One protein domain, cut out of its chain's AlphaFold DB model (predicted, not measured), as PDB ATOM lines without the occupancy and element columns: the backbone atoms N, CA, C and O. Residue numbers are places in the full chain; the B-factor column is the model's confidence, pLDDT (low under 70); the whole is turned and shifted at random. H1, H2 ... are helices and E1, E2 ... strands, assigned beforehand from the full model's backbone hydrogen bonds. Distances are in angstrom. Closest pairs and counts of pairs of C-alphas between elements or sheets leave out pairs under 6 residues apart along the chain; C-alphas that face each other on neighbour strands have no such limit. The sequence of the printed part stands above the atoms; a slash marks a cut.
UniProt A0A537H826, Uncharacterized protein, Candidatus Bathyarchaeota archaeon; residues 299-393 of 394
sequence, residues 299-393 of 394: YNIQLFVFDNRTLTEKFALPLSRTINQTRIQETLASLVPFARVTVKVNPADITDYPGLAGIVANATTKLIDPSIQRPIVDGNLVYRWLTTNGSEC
ATOM      1  N   TYR A 299     154.201 198.906  91.283       92.31
ATOM      2  CA  TYR A 299     153.129 198.126  90.678       92.31
ATOM      3  C   TYR A 299     153.414 196.639  90.871       92.31
ATOM      4  O   TYR A 299     154.453 196.140  90.438       92.31
ATOM      5  N   ASN A 300     152.478 195.933  91.504       93.94
ATOM      6  CA  ASN A 300     152.483 194.477  91.582       93.94
ATOM      7  C   ASN A 300     151.355 193.936  90.704       93.94
ATOM      8  O   ASN A 300     150.183 194.159  90.996       93.94
ATOM      9  N   ILE A 301     151.723 193.260  89.620       92.06
ATOM     10  CA  ILE A 301     150.797 192.773  88.604       92.06
ATOM     11  C   ILE A 301     150.765 191.251  88.682       92.06
ATOM     12  O   ILE A 301     151.771 190.576  88.454       92.06
ATOM     13  N   GLN A 302     149.594 190.713  89.010       91.81
ATOM     14  CA  GLN A 302     149.332 189.280  89.064       91.81
ATOM     15  C   GLN A 302     148.506 188.893  87.836       91.81
ATOM     16  O   GLN A 302     147.381 189.364  87.675       91.81
ATOM     17  N   LEU A 303     149.064 188.058  86.962       90.81
ATOM     18  CA  LEU A 303     148.363 187.521  85.799       90.81
ATOM     19  C   LEU A 303     147.922 186.092  86.104       90.81
ATOM     20  O   LEU A 303     148.753 185.188  86.153       90.81
ATOM     21  N   PHE A 304     146.625 185.887  86.297       88.12
ATOM     22  CA  PHE A 304     146.041 184.557  86.467       88.12
ATOM     23  C   PHE A 304     145.585 184.020  85.115       88.12
ATOM     24  O   PHE A 304     144.874 184.710  84.383       88.12
ATOM     25  N   VAL A 305     145.997 182.795  84.784       89.50
ATOM     26  CA  VAL A 305     145.632 182.150  83.517       89.50
ATOM     27  C   VAL A 305     145.049 180.781  83.804       89.50
ATOM     28  O   VAL A 305     145.770 179.873  84.205       89.50
ATOM     29  N   PHE A 306     143.742 180.653  83.590       89.25
ATOM     30  CA  PHE A 306     142.998 179.417  83.818       89.25
ATOM     31  C   PHE A 306     142.914 178.605  82.527       89.25
ATOM     32  O   PHE A 306     142.297 179.028  81.547       89.25
ATOM     33  N   ASP A 307     143.535 177.431  82.527       90.38
ATOM     34  CA  ASP A 307     143.593 176.544  81.375       90.38
ATOM     35  C   ASP A 307     142.410 175.568  81.354       90.38
ATOM     36  O   ASP A 307     142.437 174.514  81.988       90.38
ATOM     37  N   ASN A 308     141.370 175.902  80.587       89.56
ATOM     38  CA  ASN A 308     140.219 175.023  80.346       89.56
ATOM     39  C   ASN A 308     140.384 174.142  79.089       89.56
ATOM     40  O   ASN A 308     139.411 173.610  78.555       89.56
ATOM     41  N   ARG A 309     141.602 174.016  78.551       90.25
ATOM     42  CA  ARG A 309     141.850 173.146  77.396       90.25
ATOM     43  C   ARG A 309     141.870 171.677  77.815       90.25
ATOM     44  O   ARG A 309     142.116 171.329  78.974       90.25
ATOM     45  N   THR A 310     141.648 170.795  76.850       88.56
ATOM     46  CA  THR A 310     141.779 169.345  77.037       88.56
ATOM     47  C   THR A 310     143.233 168.949  77.320       88.56
ATOM     48  O   THR A 310     144.169 169.666  76.964       88.56
ATOM     49  N   LEU A 311     143.448 167.769  77.914       89.88
ATOM     50  CA  LEU A 311     144.800 167.246  78.165       89.88
ATOM     51  C   LEU A 311     145.645 167.154  76.884       89.88
ATOM     52  O   LEU A 311     146.826 167.493  76.901       89.88
ATOM     53  N   THR A 312     145.035 166.758  75.764       91.44
ATOM     54  CA  THR A 312     145.708 166.682  74.459       91.44
ATOM     55  C   THR A 312     146.199 168.054  73.994       91.44
ATOM     56  O   THR A 312     147.337 168.188  73.551       91.44
ATOM     57  N   GLU A 313     145.369 169.092  74.123       88.94
ATOM     58  CA  GLU A 313     145.727 170.467  73.752       88.94
ATOM     59  C   GLU A 313     146.808 171.044  74.678       88.94
ATOM     60  O   GLU A 313     147.755 171.677  74.207       88.94
ATOM     61  N   LYS A 314     146.702 170.777  75.986       90.50
ATOM     62  CA  LYS A 314     147.701 171.161  76.996       90.50
ATOM     63  C   LYS A 314     149.068 170.546  76.700       90.50
ATOM     64  O   LYS A 314     150.081 171.231  76.803       90.50
ATOM     65  N   PHE A 315     149.091 169.274  76.299       89.62
ATOM     66  CA  PHE A 315     150.317 168.570  75.930       89.62
ATOM     67  C   PHE A 315     150.924 169.103  74.626       89.62
ATOM     68  O   PHE A 315     152.139 169.281  74.544       89.62
ATOM     69  N   ALA A 316     150.090 169.393  73.623       89.81
ATOM     70  CA  ALA A 316     150.548 169.917  72.338       89.81
ATOM     71  C   ALA A 316     151.232 171.289  72.471       89.81
ATOM     72  O   ALA A 316     152.252 171.532  71.824       89.81
ATOM     73  N   LEU A 317     150.698 172.178  73.320       86.12
ATOM     74  CA  LEU A 317     151.293 173.487  73.594       86.12
ATOM     75  C   LEU A 317     151.041 173.922  75.054       86.12
ATOM     76  O   LEU A 317     149.986 174.500  75.359       86.12
ATOM     77  N   PRO A 318     152.007 173.691  75.964       86.50
ATOM     78  CA  PRO A 318     151.903 174.123  77.357       86.50
ATOM     79  C   PRO A 318     151.824 175.651  77.477       86.50
ATOM     80  O   PRO A 318     152.592 176.350  76.815       86.50
ATOM     81  N   LEU A 319     150.965 176.179  78.365       83.31
ATOM     82  CA  LEU A 319     150.813 177.636  78.577       83.31
ATOM     83  C   LEU A 319     152.117 178.339  78.970       83.31
ATOM     84  O   LEU A 319     152.330 179.498  78.632       83.31
ATOM     85  N   SER A 320     153.022 177.640  79.656       80.44
ATOM     86  CA  SER A 320     154.334 178.186  80.016       80.44
ATOM     87  C   SER A 320     155.186 178.569  78.801       80.44
ATOM     88  O   SER A 320     156.129 179.342  78.944       80.44
ATOM     89  N   ARG A 321     154.863 178.060  77.602       83.00
ATOM     90  CA  ARG A 321     155.511 178.438  76.337       83.00
ATOM     91  C   ARG A 321     154.781 179.557  75.594       83.00
ATOM     92  O   ARG A 321     155.281 179.996  74.570       83.00
ATOM     93  N   THR A 322     153.618 179.992  76.076       83.19
ATOM     94  CA  THR A 322     152.777 180.998  75.410       83.19
ATOM     95  C   THR A 322     152.760 182.336  76.144       83.19
ATOM     96  O   THR A 322     152.111 183.263  75.680       83.19
ATOM     97  N   ILE A 323     153.411 182.436  77.312       87.25
ATOM     98  CA  ILE A 323     153.433 183.648  78.140       87.25
ATOM     99  C   ILE A 323     154.852 183.899  78.640       87.25
ATOM    100  O   ILE A 323     155.396 183.120  79.423       87.25
ATOM    101  N   ASN A 324     155.435 185.029  78.246       88.88
ATOM    102  CA  ASN A 324     156.759 185.441  78.697       88.88
ATOM    103  C   ASN A 324     156.675 186.479  79.834       88.88
ATOM    104  O   ASN A 324     156.591 187.684  79.592       88.88
ATOM    105  N   GLN A 325     156.730 186.017  81.092       91.75
ATOM    106  CA  GLN A 325     156.648 186.884  82.281       91.75
ATOM    107  C   GLN A 325     157.707 187.995  82.287       91.75
ATOM    108  O   GLN A 325     157.382 189.146  82.582       91.75
ATOM    109  N   THR A 326     158.962 187.662  81.972       92.88
ATOM    110  CA  THR A 326     160.068 188.630  81.958       92.88
ATOM    111  C   THR A 326     159.786 189.742  80.962       92.88
ATOM    112  O   THR A 326     159.850 190.916  81.316       92.88
ATOM    113  N   ARG A 327     159.362 189.379  79.749       90.56
ATOM    114  CA  ARG A 327     159.027 190.344  78.704       90.56
ATOM    115  C   ARG A 327     157.840 191.226  79.084       90.56
ATOM    116  O   ARG A 327     157.877 192.428  78.819       90.56
ATOM    117  N   ILE A 328     156.805 190.664  79.715       91.06
ATOM    118  CA  ILE A 328     155.667 191.442  80.230       91.06
ATOM    119  C   ILE A 328     156.163 192.454  81.271       91.06
ATOM    120  O   ILE A 328     155.819 193.632  81.188       91.06
ATOM    121  N   GLN A 329     157.011 192.028  82.213       94.69
ATOM    122  CA  GLN A 329     157.572 192.913  83.233       94.69
ATOM    123  C   GLN A 329     158.420 194.034  82.630       94.69
ATOM    124  O   GLN A 329     158.217 195.191  82.985       94.69
ATOM    125  N   GLU A 330     159.335 193.713  81.718       94.38
ATOM    126  CA  GLU A 330     160.194 194.690  81.041       94.38
ATOM    127  C   GLU A 330     159.371 195.701  80.241       94.38
ATOM    128  O   GLU A 330     159.588 196.909  80.348       94.38
ATOM    129  N   THR A 331     158.375 195.220  79.491       91.25
ATOM    130  CA  THR A 331     157.494 196.077  78.688       91.25
ATOM    131  C   THR A 331     156.706 197.025  79.585       91.25
ATOM    132  O   THR A 331     156.709 198.231  79.349       91.25
ATOM    133  N   LEU A 332     156.086 196.527  80.657       90.69
ATOM    134  CA  LEU A 332     155.330 197.369  81.587       90.69
ATOM    135  C   LEU A 332     156.239 198.341  82.352       90.69
ATOM    136  O   LEU A 332     155.888 199.510  82.486       90.69
ATOM    137  N   ALA A 333     157.430 197.909  82.778       92.56
ATOM    138  CA  ALA A 333     158.426 198.778  83.408       92.56
ATOM    139  C   ALA A 333     158.875 199.915  82.477       92.56
ATOM    140  O   ALA A 333     159.059 201.042  82.932       92.56
ATOM    141  N   SER A 334     158.987 199.653  81.170       90.25
ATOM    142  CA  SER A 334     159.340 200.681  80.182       90.25
ATOM    143  C   SER A 334     158.287 201.789  80.049       90.25
ATOM    144  O   SER A 334     158.632 202.923  79.720       90.25
ATOM    145  N   LEU A 335     157.014 201.491  80.347       85.00
ATOM    146  CA  LEU A 335     155.915 202.463  80.301       85.00
ATOM    147  C   LEU A 335     155.874 203.365  81.542       85.00
ATOM    148  O   LEU A 335     155.398 204.498  81.465       85.00
ATOM    149  N   VAL A 336     156.373 202.879  82.682       86.00
ATOM    150  CA  VAL A 336     156.408 203.603  83.963       86.00
ATOM    151  C   VAL A 336     157.825 203.619  84.550       86.00
ATOM    152  O   VAL A 336     158.051 203.094  85.639       86.00
ATOM    153  N   PRO A 337     158.801 204.269  83.886       85.75
ATOM    154  CA  PRO A 337     160.216 204.208  84.279       85.75
ATOM    155  C   PRO A 337     160.515 204.820  85.660       85.75
ATOM    156  O   PRO A 337     161.611 204.660  86.187       85.75
ATOM    157  N   PHE A 338     159.551 205.531  86.253       85.88
ATOM    158  CA  PHE A 338     159.628 206.103  87.599       85.88
ATOM    159  C   PHE A 338     159.159 205.146  88.709       85.88
ATOM    160  O   PHE A 338     159.220 205.510  89.882       85.88
ATOM    161  N   ALA A 339     158.649 203.961  88.363       91.62
ATOM    162  CA  ALA A 339     158.063 203.020  89.307       91.62
ATOM    163  C   ALA A 339     158.745 201.651  89.239       91.62
ATOM    164  O   ALA A 339     159.212 201.203  88.194       91.62
ATOM    165  N   ARG A 340     158.747 200.939  90.367       95.75
ATOM    166  CA  ARG A 340     159.112 199.524  90.398       95.75
ATOM    167  C   ARG A 340     157.946 198.699  89.862       95.75
ATOM    168  O   ARG A 340     156.834 198.820  90.363       95.75
ATOM    169  N   VAL A 341     158.199 197.815  88.902       95.88
ATOM    170  CA  VAL A 341     157.185 196.885  88.383       95.88
ATOM    171  C   VAL A 341     157.602 195.455  88.693       95.88
ATOM    172  O   VAL A 341     158.713 195.041  88.367       95.88
ATOM    173  N   THR A 342     156.707 194.697  89.319       97.38
ATOM    174  CA  THR A 342     156.844 193.248  89.499       97.38
ATOM    175  C   THR A 342     155.671 192.550  88.835       97.38
ATOM    176  O   THR A 342     154.522 192.908  89.099       97.38
ATOM    177  N   VAL A 343     155.952 191.542  88.014       96.50
ATOM    178  CA  VAL A 343     154.926 190.711  87.375       96.50
ATOM    179  C   VAL A 343     155.075 189.279  87.856       96.50
ATOM    180  O   VAL A 343     156.183 188.747  87.893       96.50
ATOM    181  N   LYS A 344     153.954 188.640  88.182       95.88
ATOM    182  CA  LYS A 344     153.888 187.203  88.443       95.88
ATOM    183  C   LYS A 344     152.775 186.586  87.605       95.88
ATOM    184  O   LYS A 344     151.633 187.035  87.668       95.88
ATOM    185  N   VAL A 345     153.119 185.563  86.832       92.50
ATOM    186  CA  VAL A 345     152.160 184.746  86.088       92.50
ATOM    187  C   VAL A 345     151.827 183.522  86.933       92.50
ATOM    188  O   VAL A 345     152.721 182.789  87.353       92.50
ATOM    189  N   ASN A 346     150.541 183.314  87.190       90.81
ATOM    190  CA  ASN A 346     150.003 182.203  87.963       90.81
ATOM    191  C   ASN A 346     149.157 181.329  87.015       90.81
ATOM    192  O   ASN A 346     147.949 181.556  86.890       90.81
ATOM    193  N   PRO A 347     149.780 180.393  86.274       89.06
ATOM    194  CA  PRO A 347     149.035 179.430  85.476       89.06
ATOM    195  C   PRO A 347     148.328 178.437  86.404       89.06
ATOM    196  O   PRO A 347     148.917 177.965  87.376       89.06
ATOM    197  N   ALA A 348     147.083 178.116  86.082       88.56
ATOM    198  CA  ALA A 348     146.238 177.214  86.847       88.56
ATOM    199  C   ALA A 348     145.418 176.326  85.912       88.56
ATOM    200  O   ALA A 348     144.995 176.782  84.846       88.56
ATOM    201  N   ASP A 349     145.143 175.086  86.316       90.50
ATOM    202  CA  ASP A 349     144.093 174.313  85.664       90.50
ATOM    203  C   ASP A 349     142.739 174.815  86.167       90.50
ATOM    204  O   ASP A 349     142.563 175.099  87.353       90.50
ATOM    205  N   ILE A 350     141.749 174.926  85.284       90.75
ATOM    206  CA  ILE A 350     140.407 175.300  85.732       90.75
ATOM    207  C   ILE A 350     139.827 174.251  86.693       90.75
ATOM    208  O   ILE A 350     138.994 174.583  87.534       90.75
ATOM    209  N   THR A 351     140.280 172.993  86.606       90.38
ATOM    210  CA  THR A 351     139.855 171.922  87.515       90.38
ATOM    211  C   THR A 351     140.296 172.154  88.954       90.38
ATOM    212  O   THR A 351     139.640 171.654  89.867       90.38
ATOM    213  N   ASP A 352     141.349 172.949  89.167       89.88
ATOM    214  CA  ASP A 352     141.805 173.353  90.501       89.88
ATOM    215  C   ASP A 352     140.827 174.349  91.155       89.88
ATOM    216  O   ASP A 352     140.861 174.565  92.366       89.88
ATOM    217  N   TYR A 353     139.898 174.907  90.367       90.69
ATOM    218  CA  TYR A 353     138.887 175.877  90.783       90.69
ATOM    219  C   TYR A 353     137.473 175.394  90.413       90.69
ATOM    220  O   TYR A 353     136.849 175.943  89.498       90.69
ATOM    221  N   PRO A 354     136.897 174.409  91.135       90.69
ATOM    222  CA  PRO A 354     135.617 173.789  90.771       90.69
ATOM    223  C   PRO A 354     134.454 174.779  90.616       90.69
ATOM    224  O   PRO A 354     133.597 174.603  89.749       90.69
ATOM    225  N   GLY A 355     134.434 175.847  91.424       90.31
ATOM    226  CA  GLY A 355     133.441 176.918  91.307       90.31
ATOM    227  C   GLY A 355     133.534 177.660  89.971       90.31
ATOM    228  O   GLY A 355     132.526 177.816  89.285       90.31
ATOM    229  N   LEU A 356     134.746 178.048  89.564       90.69
ATOM    230  CA  LEU A 356     134.996 178.688  88.272       90.69
ATOM    231  C   LEU A 356     134.698 177.732  87.110       90.69
ATOM    232  O   LEU A 356     134.042 178.131  86.149       90.69
ATOM    233  N   ALA A 357     135.112 176.465  87.218       93.06
ATOM    234  CA  ALA A 357     134.826 175.434  86.221       93.06
ATOM    235  C   ALA A 357     133.318 175.275  85.979       93.06
ATOM    236  O   ALA A 357     132.873 175.244  84.830       93.06
ATOM    237  N   GLY A 358     132.518 175.247  87.050       93.94
ATOM    238  CA  GLY A 358     131.059 175.187  86.962       93.94
ATOM    239  C   GLY A 358     130.450 176.407  86.267       93.94
ATOM    240  O   GLY A 358     129.554 176.257  85.436       93.94
ATOM    241  N   ILE A 359     130.958 177.613  86.548       94.25
ATOM    242  CA  ILE A 359     130.506 178.835  85.866       94.25
ATOM    243  C   ILE A 359     130.858 178.805  84.383       94.25
ATOM    244  O   ILE A 359     129.989 179.084  83.562       94.25
ATOM    245  N   VAL A 360     132.087 178.430  84.021       93.75
ATOM    246  CA  VAL A 360     132.503 178.336  82.616       93.75
ATOM    247  C   VAL A 360     131.665 177.301  81.869       93.75
ATOM    248  O   VAL A 360     131.192 177.589  80.771       93.75
ATOM    249  N   ALA A 361     131.400 176.138  82.469       93.06
ATOM    250  CA  ALA A 361     130.534 175.121  81.875       93.06
ATOM    251  C   ALA A 361     129.104 175.642  81.645       93.06
ATOM    252  O   ALA A 361     128.568 175.494  80.550       93.06
ATOM    253  N   ASN A 362     128.512 176.318  82.635       94.44
ATOM    254  CA  ASN A 362     127.167 176.894  82.522       94.44
ATOM    255  C   ASN A 362     127.093 178.070  81.535       94.44
ATOM    256  O   ASN A 362     126.056 178.287  80.914       94.44
ATOM    257  N   ALA A 363     128.182 178.825  81.391       93.94
ATOM    258  CA  ALA A 363     128.307 179.932  80.447       93.94
ATOM    259  C   ALA A 363     128.655 179.471  79.021       93.94
ATOM    260  O   ALA A 363     128.648 180.282  78.094       93.94
ATOM    261  N   THR A 364     128.978 178.189  78.825       93.94
ATOM    262  CA  THR A 364     129.305 177.639  77.509       93.94
ATOM    263  C   THR A 364     128.027 177.399  76.712       93.94
ATOM    264  O   THR A 364     127.144 176.634  77.099       93.94
ATOM    265  N   THR A 365     127.925 178.056  75.564       91.06
ATOM    266  CA  THR A 365     126.769 177.955  74.673       91.06
ATOM    267  C   THR A 365     126.873 176.741  73.747       91.06
ATOM    268  O   THR A 365     127.933 176.148  73.569       91.06
ATOM    269  N   LYS A 366     125.765 176.384  73.086       91.69
ATOM    270  CA  LYS A 366     125.771 175.392  71.993       91.69
ATOM    271  C   LYS A 366     126.243 175.976  70.654       91.69
ATOM    272  O   LYS A 366     126.370 175.230  69.687       91.69
ATOM    273  N   LEU A 367     126.439 177.295  70.573       90.69
ATOM    274  CA  LEU A 367     126.898 177.956  69.358       90.69
ATOM    275  C   LEU A 367     128.392 177.705  69.188       90.69
ATOM    276  O   LEU A 367     129.172 177.878  70.123       90.69
ATOM    277  N   ILE A 368     128.765 177.303  67.979       90.25
ATOM    278  CA  ILE A 368     130.146 177.041  67.603       90.25
ATOM    279  C   ILE A 368     130.680 178.266  66.874       90.25
ATOM    280  O   ILE A 368     130.085 178.715  65.894       90.25
ATOM    281  N   ASP A 369     131.805 178.791  67.348       83.44
ATOM    282  CA  ASP A 369     132.558 179.808  66.631       83.44
ATOM    283  C   ASP A 369     133.048 179.212  65.297       83.44
ATOM    284  O   ASP A 369     133.759 178.200  65.301       83.44
ATOM    285  N   PRO A 370     132.673 179.789  64.144       81.19
ATOM    286  CA  PRO A 370     133.010 179.223  62.843       81.19
ATOM    287  C   PRO A 370     134.504 179.331  62.504       81.19
ATOM    288  O   PRO A 370     134.990 178.567  61.670       81.19
ATOM    289  N   SER A 371     135.241 180.247  63.136       75.94
ATOM    290  CA  SER A 371     136.672 180.454  62.912       75.94
ATOM    291  C   SER A 371     137.526 179.460  63.695       75.94
ATOM    292  O   SER A 371     138.498 178.948  63.146       75.94
ATOM    293  N   ILE A 372     137.166 179.151  64.947       79.81
ATOM    294  CA  ILE A 372     137.942 178.225  65.798       79.81
ATOM    295  C   ILE A 372     137.279 176.858  66.018       79.81
ATOM    296  O   ILE A 372     137.891 175.979  66.619       79.81
ATOM    297  N   GLN A 373     136.052 176.653  65.527       86.31
ATOM    298  CA  GLN A 373     135.290 175.401  65.642       86.31
ATOM    299  C   GLN A 373     135.165 174.920  67.101       86.31
ATOM    300  O   GLN A 373     135.357 173.741  67.427       86.31
ATOM    301  N   ARG A 374     134.874 175.861  68.010       84.38
ATOM    302  CA  ARG A 374     134.708 175.622  69.453       84.38
ATOM    303  C   ARG A 374     133.438 176.294  69.989       84.38
ATOM    304  O   ARG A 374     133.036 177.321  69.444       84.38
ATOM    305  N   PRO A 375     132.816 175.746  71.049       90.00
ATOM    306  CA  PRO A 375     131.728 176.414  71.755       90.00
ATOM    307  C   PRO A 375     132.127 177.801  72.266       90.00
ATOM    308  O   PRO A 375     133.230 177.985  72.778       90.00
ATOM    309  N   ILE A 376     131.214 178.764  72.157       90.25
ATOM    310  CA  ILE A 376     131.414 180.125  72.669       90.25
ATOM    311  C   ILE A 376     131.061 180.164  74.159       90.25
ATOM    312  O   ILE A 376     129.999 179.673  74.548       90.25
ATOM    313  N   VAL A 377     131.918 180.784  74.972       90.75
ATOM    314  CA  VAL A 377     131.686 181.026  76.406       90.75
ATOM    315  C   VAL A 377     131.213 182.465  76.616       90.75
ATOM    316  O   VAL A 377     131.855 183.398  76.133       90.75
ATOM    317  N   ASP A 378     130.123 182.662  77.361       90.75
ATOM    318  CA  ASP A 378     129.696 183.996  77.799       90.75
ATOM    319  C   ASP A 378     130.656 184.550  78.864       90.75
ATOM    320  O   ASP A 378     130.593 184.214  80.052       90.75
ATOM    321  N   GLY A 379     131.553 185.433  78.424       90.12
ATOM    322  CA  GLY A 379     132.548 186.071  79.279       90.12
ATOM    323  C   GLY A 379     131.959 186.935  80.398       90.12
ATOM    324  O   GLY A 379     132.627 187.114  81.415       90.12
ATOM    325  N   ASN A 380     130.718 187.428  80.284       90.81
ATOM    326  CA  ASN A 380     130.120 188.276  81.322       90.81
ATOM    327  C   ASN A 380     129.821 187.489  82.600       90.81
ATOM    328  O   ASN A 380     130.028 188.000  83.703       90.81
ATOM    329  N   LEU A 381     129.361 186.243  82.470       90.06
ATOM    330  CA  LEU A 381     129.098 185.370  83.617       90.06
ATOM    331  C   LEU A 381     130.396 184.999  84.340       90.06
ATOM    332  O   LEU A 381     130.454 185.042  85.570       90.06
ATOM    333  N   VAL A 382     131.448 184.708  83.572       89.75
ATOM    334  CA  VAL A 382     132.785 184.412  84.101       89.75
ATOM    335  C   VAL A 382     133.368 185.638  84.810       89.75
ATOM    336  O   VAL A 382     133.797 185.544  85.959       89.75
ATOM    337  N   TYR A 383     133.320 186.809  84.167       87.62
ATOM    338  CA  TYR A 383     133.799 188.071  84.732       87.62
ATOM    339  C   TYR A 383     133.052 188.454  86.014       87.62
ATOM    340  O   TYR A 383     133.669 188.850  87.004       87.62
ATOM    341  N   ARG A 384     131.722 188.297  86.034       88.44
ATOM    342  CA  ARG A 384     130.912 188.548  87.229       88.44
ATOM    343  C   ARG A 384     131.342 187.653  88.387       88.44
ATOM    344  O   ARG A 384     131.516 188.156  89.486       88.44
ATOM    345  N   TRP A 385     131.555 186.359  88.152       88.12
ATOM    346  CA  TRP A 385     132.006 185.459  89.215       88.12
ATOM    347  C   TRP A 385     133.394 185.840  89.743       88.12
ATOM    348  O   TRP A 385     133.585 185.912  90.955       88.12
ATOM    349  N   LEU A 386     134.342 186.149  88.851       86.25
ATOM    350  CA  LEU A 386     135.691 186.576  89.240       86.25
ATOM    351  C   LEU A 386     135.674 187.872  90.063       86.25
ATOM    352  O   LEU A 386     136.446 188.005  91.005       86.25
ATOM    353  N   THR A 387     134.780 188.810  89.743       83.38
ATOM    354  CA  THR A 387     134.692 190.099  90.446       83.38
ATOM    355  C   THR A 387     133.897 190.048  91.749       83.38
ATOM    356  O   THR A 387     134.153 190.872  92.622       83.38
ATOM    357  N   THR A 388     132.960 189.106  91.916       82.62
ATOM    358  CA  THR A 388     132.175 188.984  93.159       82.62
ATOM    359  C   THR A 388     132.738 187.964  94.141       82.62
ATOM    360  O   THR A 388     132.648 188.183  95.342       82.62
ATOM    361  N   ASN A 389     133.290 186.854  93.644       76.06
ATOM    362  CA  ASN A 389     133.714 185.710  94.460       76.06
ATOM    363  C   ASN A 389     135.211 185.394  94.304       76.06
ATOM    364  O   ASN A 389     135.780 184.686  95.129       76.06
ATOM    365  N   GLY A 390     135.864 185.890  93.246       61.78
ATOM    366  CA  GLY A 390     137.255 185.544  92.938       61.78
ATOM    367  C   GLY A 390     138.266 186.044  93.971       61.78
ATOM    368  O   GLY A 390     139.280 185.389  94.169       61.78
ATOM    369  N   SER A 391     137.975 187.138  94.683       58.12
ATOM    370  CA  SER A 391     138.850 187.701  95.724       58.12
ATOM    371  C   SER A 391     138.990 186.838  96.983       58.12
ATOM    372  O   SER A 391     139.882 187.093  97.785       58.12
ATOM    373  N   GLU A 392     138.119 185.844  97.182       53.41
ATOM    374  CA  GLU A 392     138.216 184.892  98.301       53.41
ATOM    375  C   GLU A 392     138.927 183.584  97.906       53.41
ATOM    376  O   GLU A 392     139.287 182.791  98.776       53.41
ATOM    377  N   CYS A 393     139.130 183.339  96.606       51.84
ATOM    378  CA  CYS A 393     139.622 182.063  96.077       51.84
ATOM    379  C   CYS A 393     140.949 182.156  95.300       51.84
ATOM    380  O   CYS A 393     141.529 181.110  95.010       51.84
TER     381      CYS A 393
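Overview. This is residues 299 to 393 of the 394 residues of an uncharacterized protein of Candidatus Bathyarchaeota archaeon (UniProt A0A537H826). Picture two loosely joined parts: a long ribbon of two parallel strands, E1 and E2, with H2 packed along E2, and a smaller part in which H3 and H4 stand side by side, with the hairpin E3 and E4 at one end of the pair. H1 sits beyond the last residue of E1, apart from the other helices. The printed part has 95 residues, with four named helices and four named strands in the order E1 H1 H2 E2 H3 E3 E4 H4; the class is mixed, helices and strands. One sheet is E1 with E2, parallel; the other is E3 with E4, antiparallel. The whole is loose, with a radius of gyration of the C-alphas of 16.0 A, and spans 48 by 33 by 25 A.

Arrangement. Begin with E1, residues 299 to 307, and its parallel neighbour E2, residues 340 to 349, at 15 degrees. Look there for N 301 and O 342, 2.9 A apart, and N 346 and O 303, 2.8 A apart, both within hydrogen-bond range. Between these strands come H1, residues 311 to 316, and H2, residues 325 to 335. Together they make a strand-helix-strand unit, two parallel neighbour strands with helices between, and its crossover is right-handed. The closest C-alphas of H2 and E2 are those of Gln 329 and Val 343, 5.4 A apart; H2 and E1 are near each other, with 8 pairs of C-alphas within 10 A. Further on, H3, residues 354 to 363, and H4, residues 379 to 388, touch, closest at the C-alphas of Val 360 and Val 382, 6.3 A apart. They run opposite ways at a shallow tilt of 33 degrees, only just short of steep. Between them along the chain, E3, residues 364 to 369, and E4, residues 374 to 377, form a hairpin at 132 degrees, with N 365 and O 376 2.8 A apart, within hydrogen-bond range. H2 and H4 are apart, and so are E2 and H4. In H1, H2, H3 and H4 every O i to N i+4 pair is within hydrogen-bond range.

Along the chain. Find C-alpha 299 at (153.129, 198.126, 90.678); from there E1 runs 25.4 A. H1 is 8.6 A long and H2 15.7 A. E2 starts at C-alpha 340, (159.112, 199.524, 90.398), and runs 29.7 A. H3 measures 14.1 A, E3 11.6 A and E4 9.3 A. H4 runs 14.2 A to C-alpha 388 at (132.175, 188.984, 93.159).

Size, cuts and confidence. The two C-alphas farthest apart, of Phe 338 and Lys 366, are 48.3 A apart. The printed part has no cut and no long link. Mean pLDDT of the printed part is 88.1; look for values under 70 at residues 390 to 393.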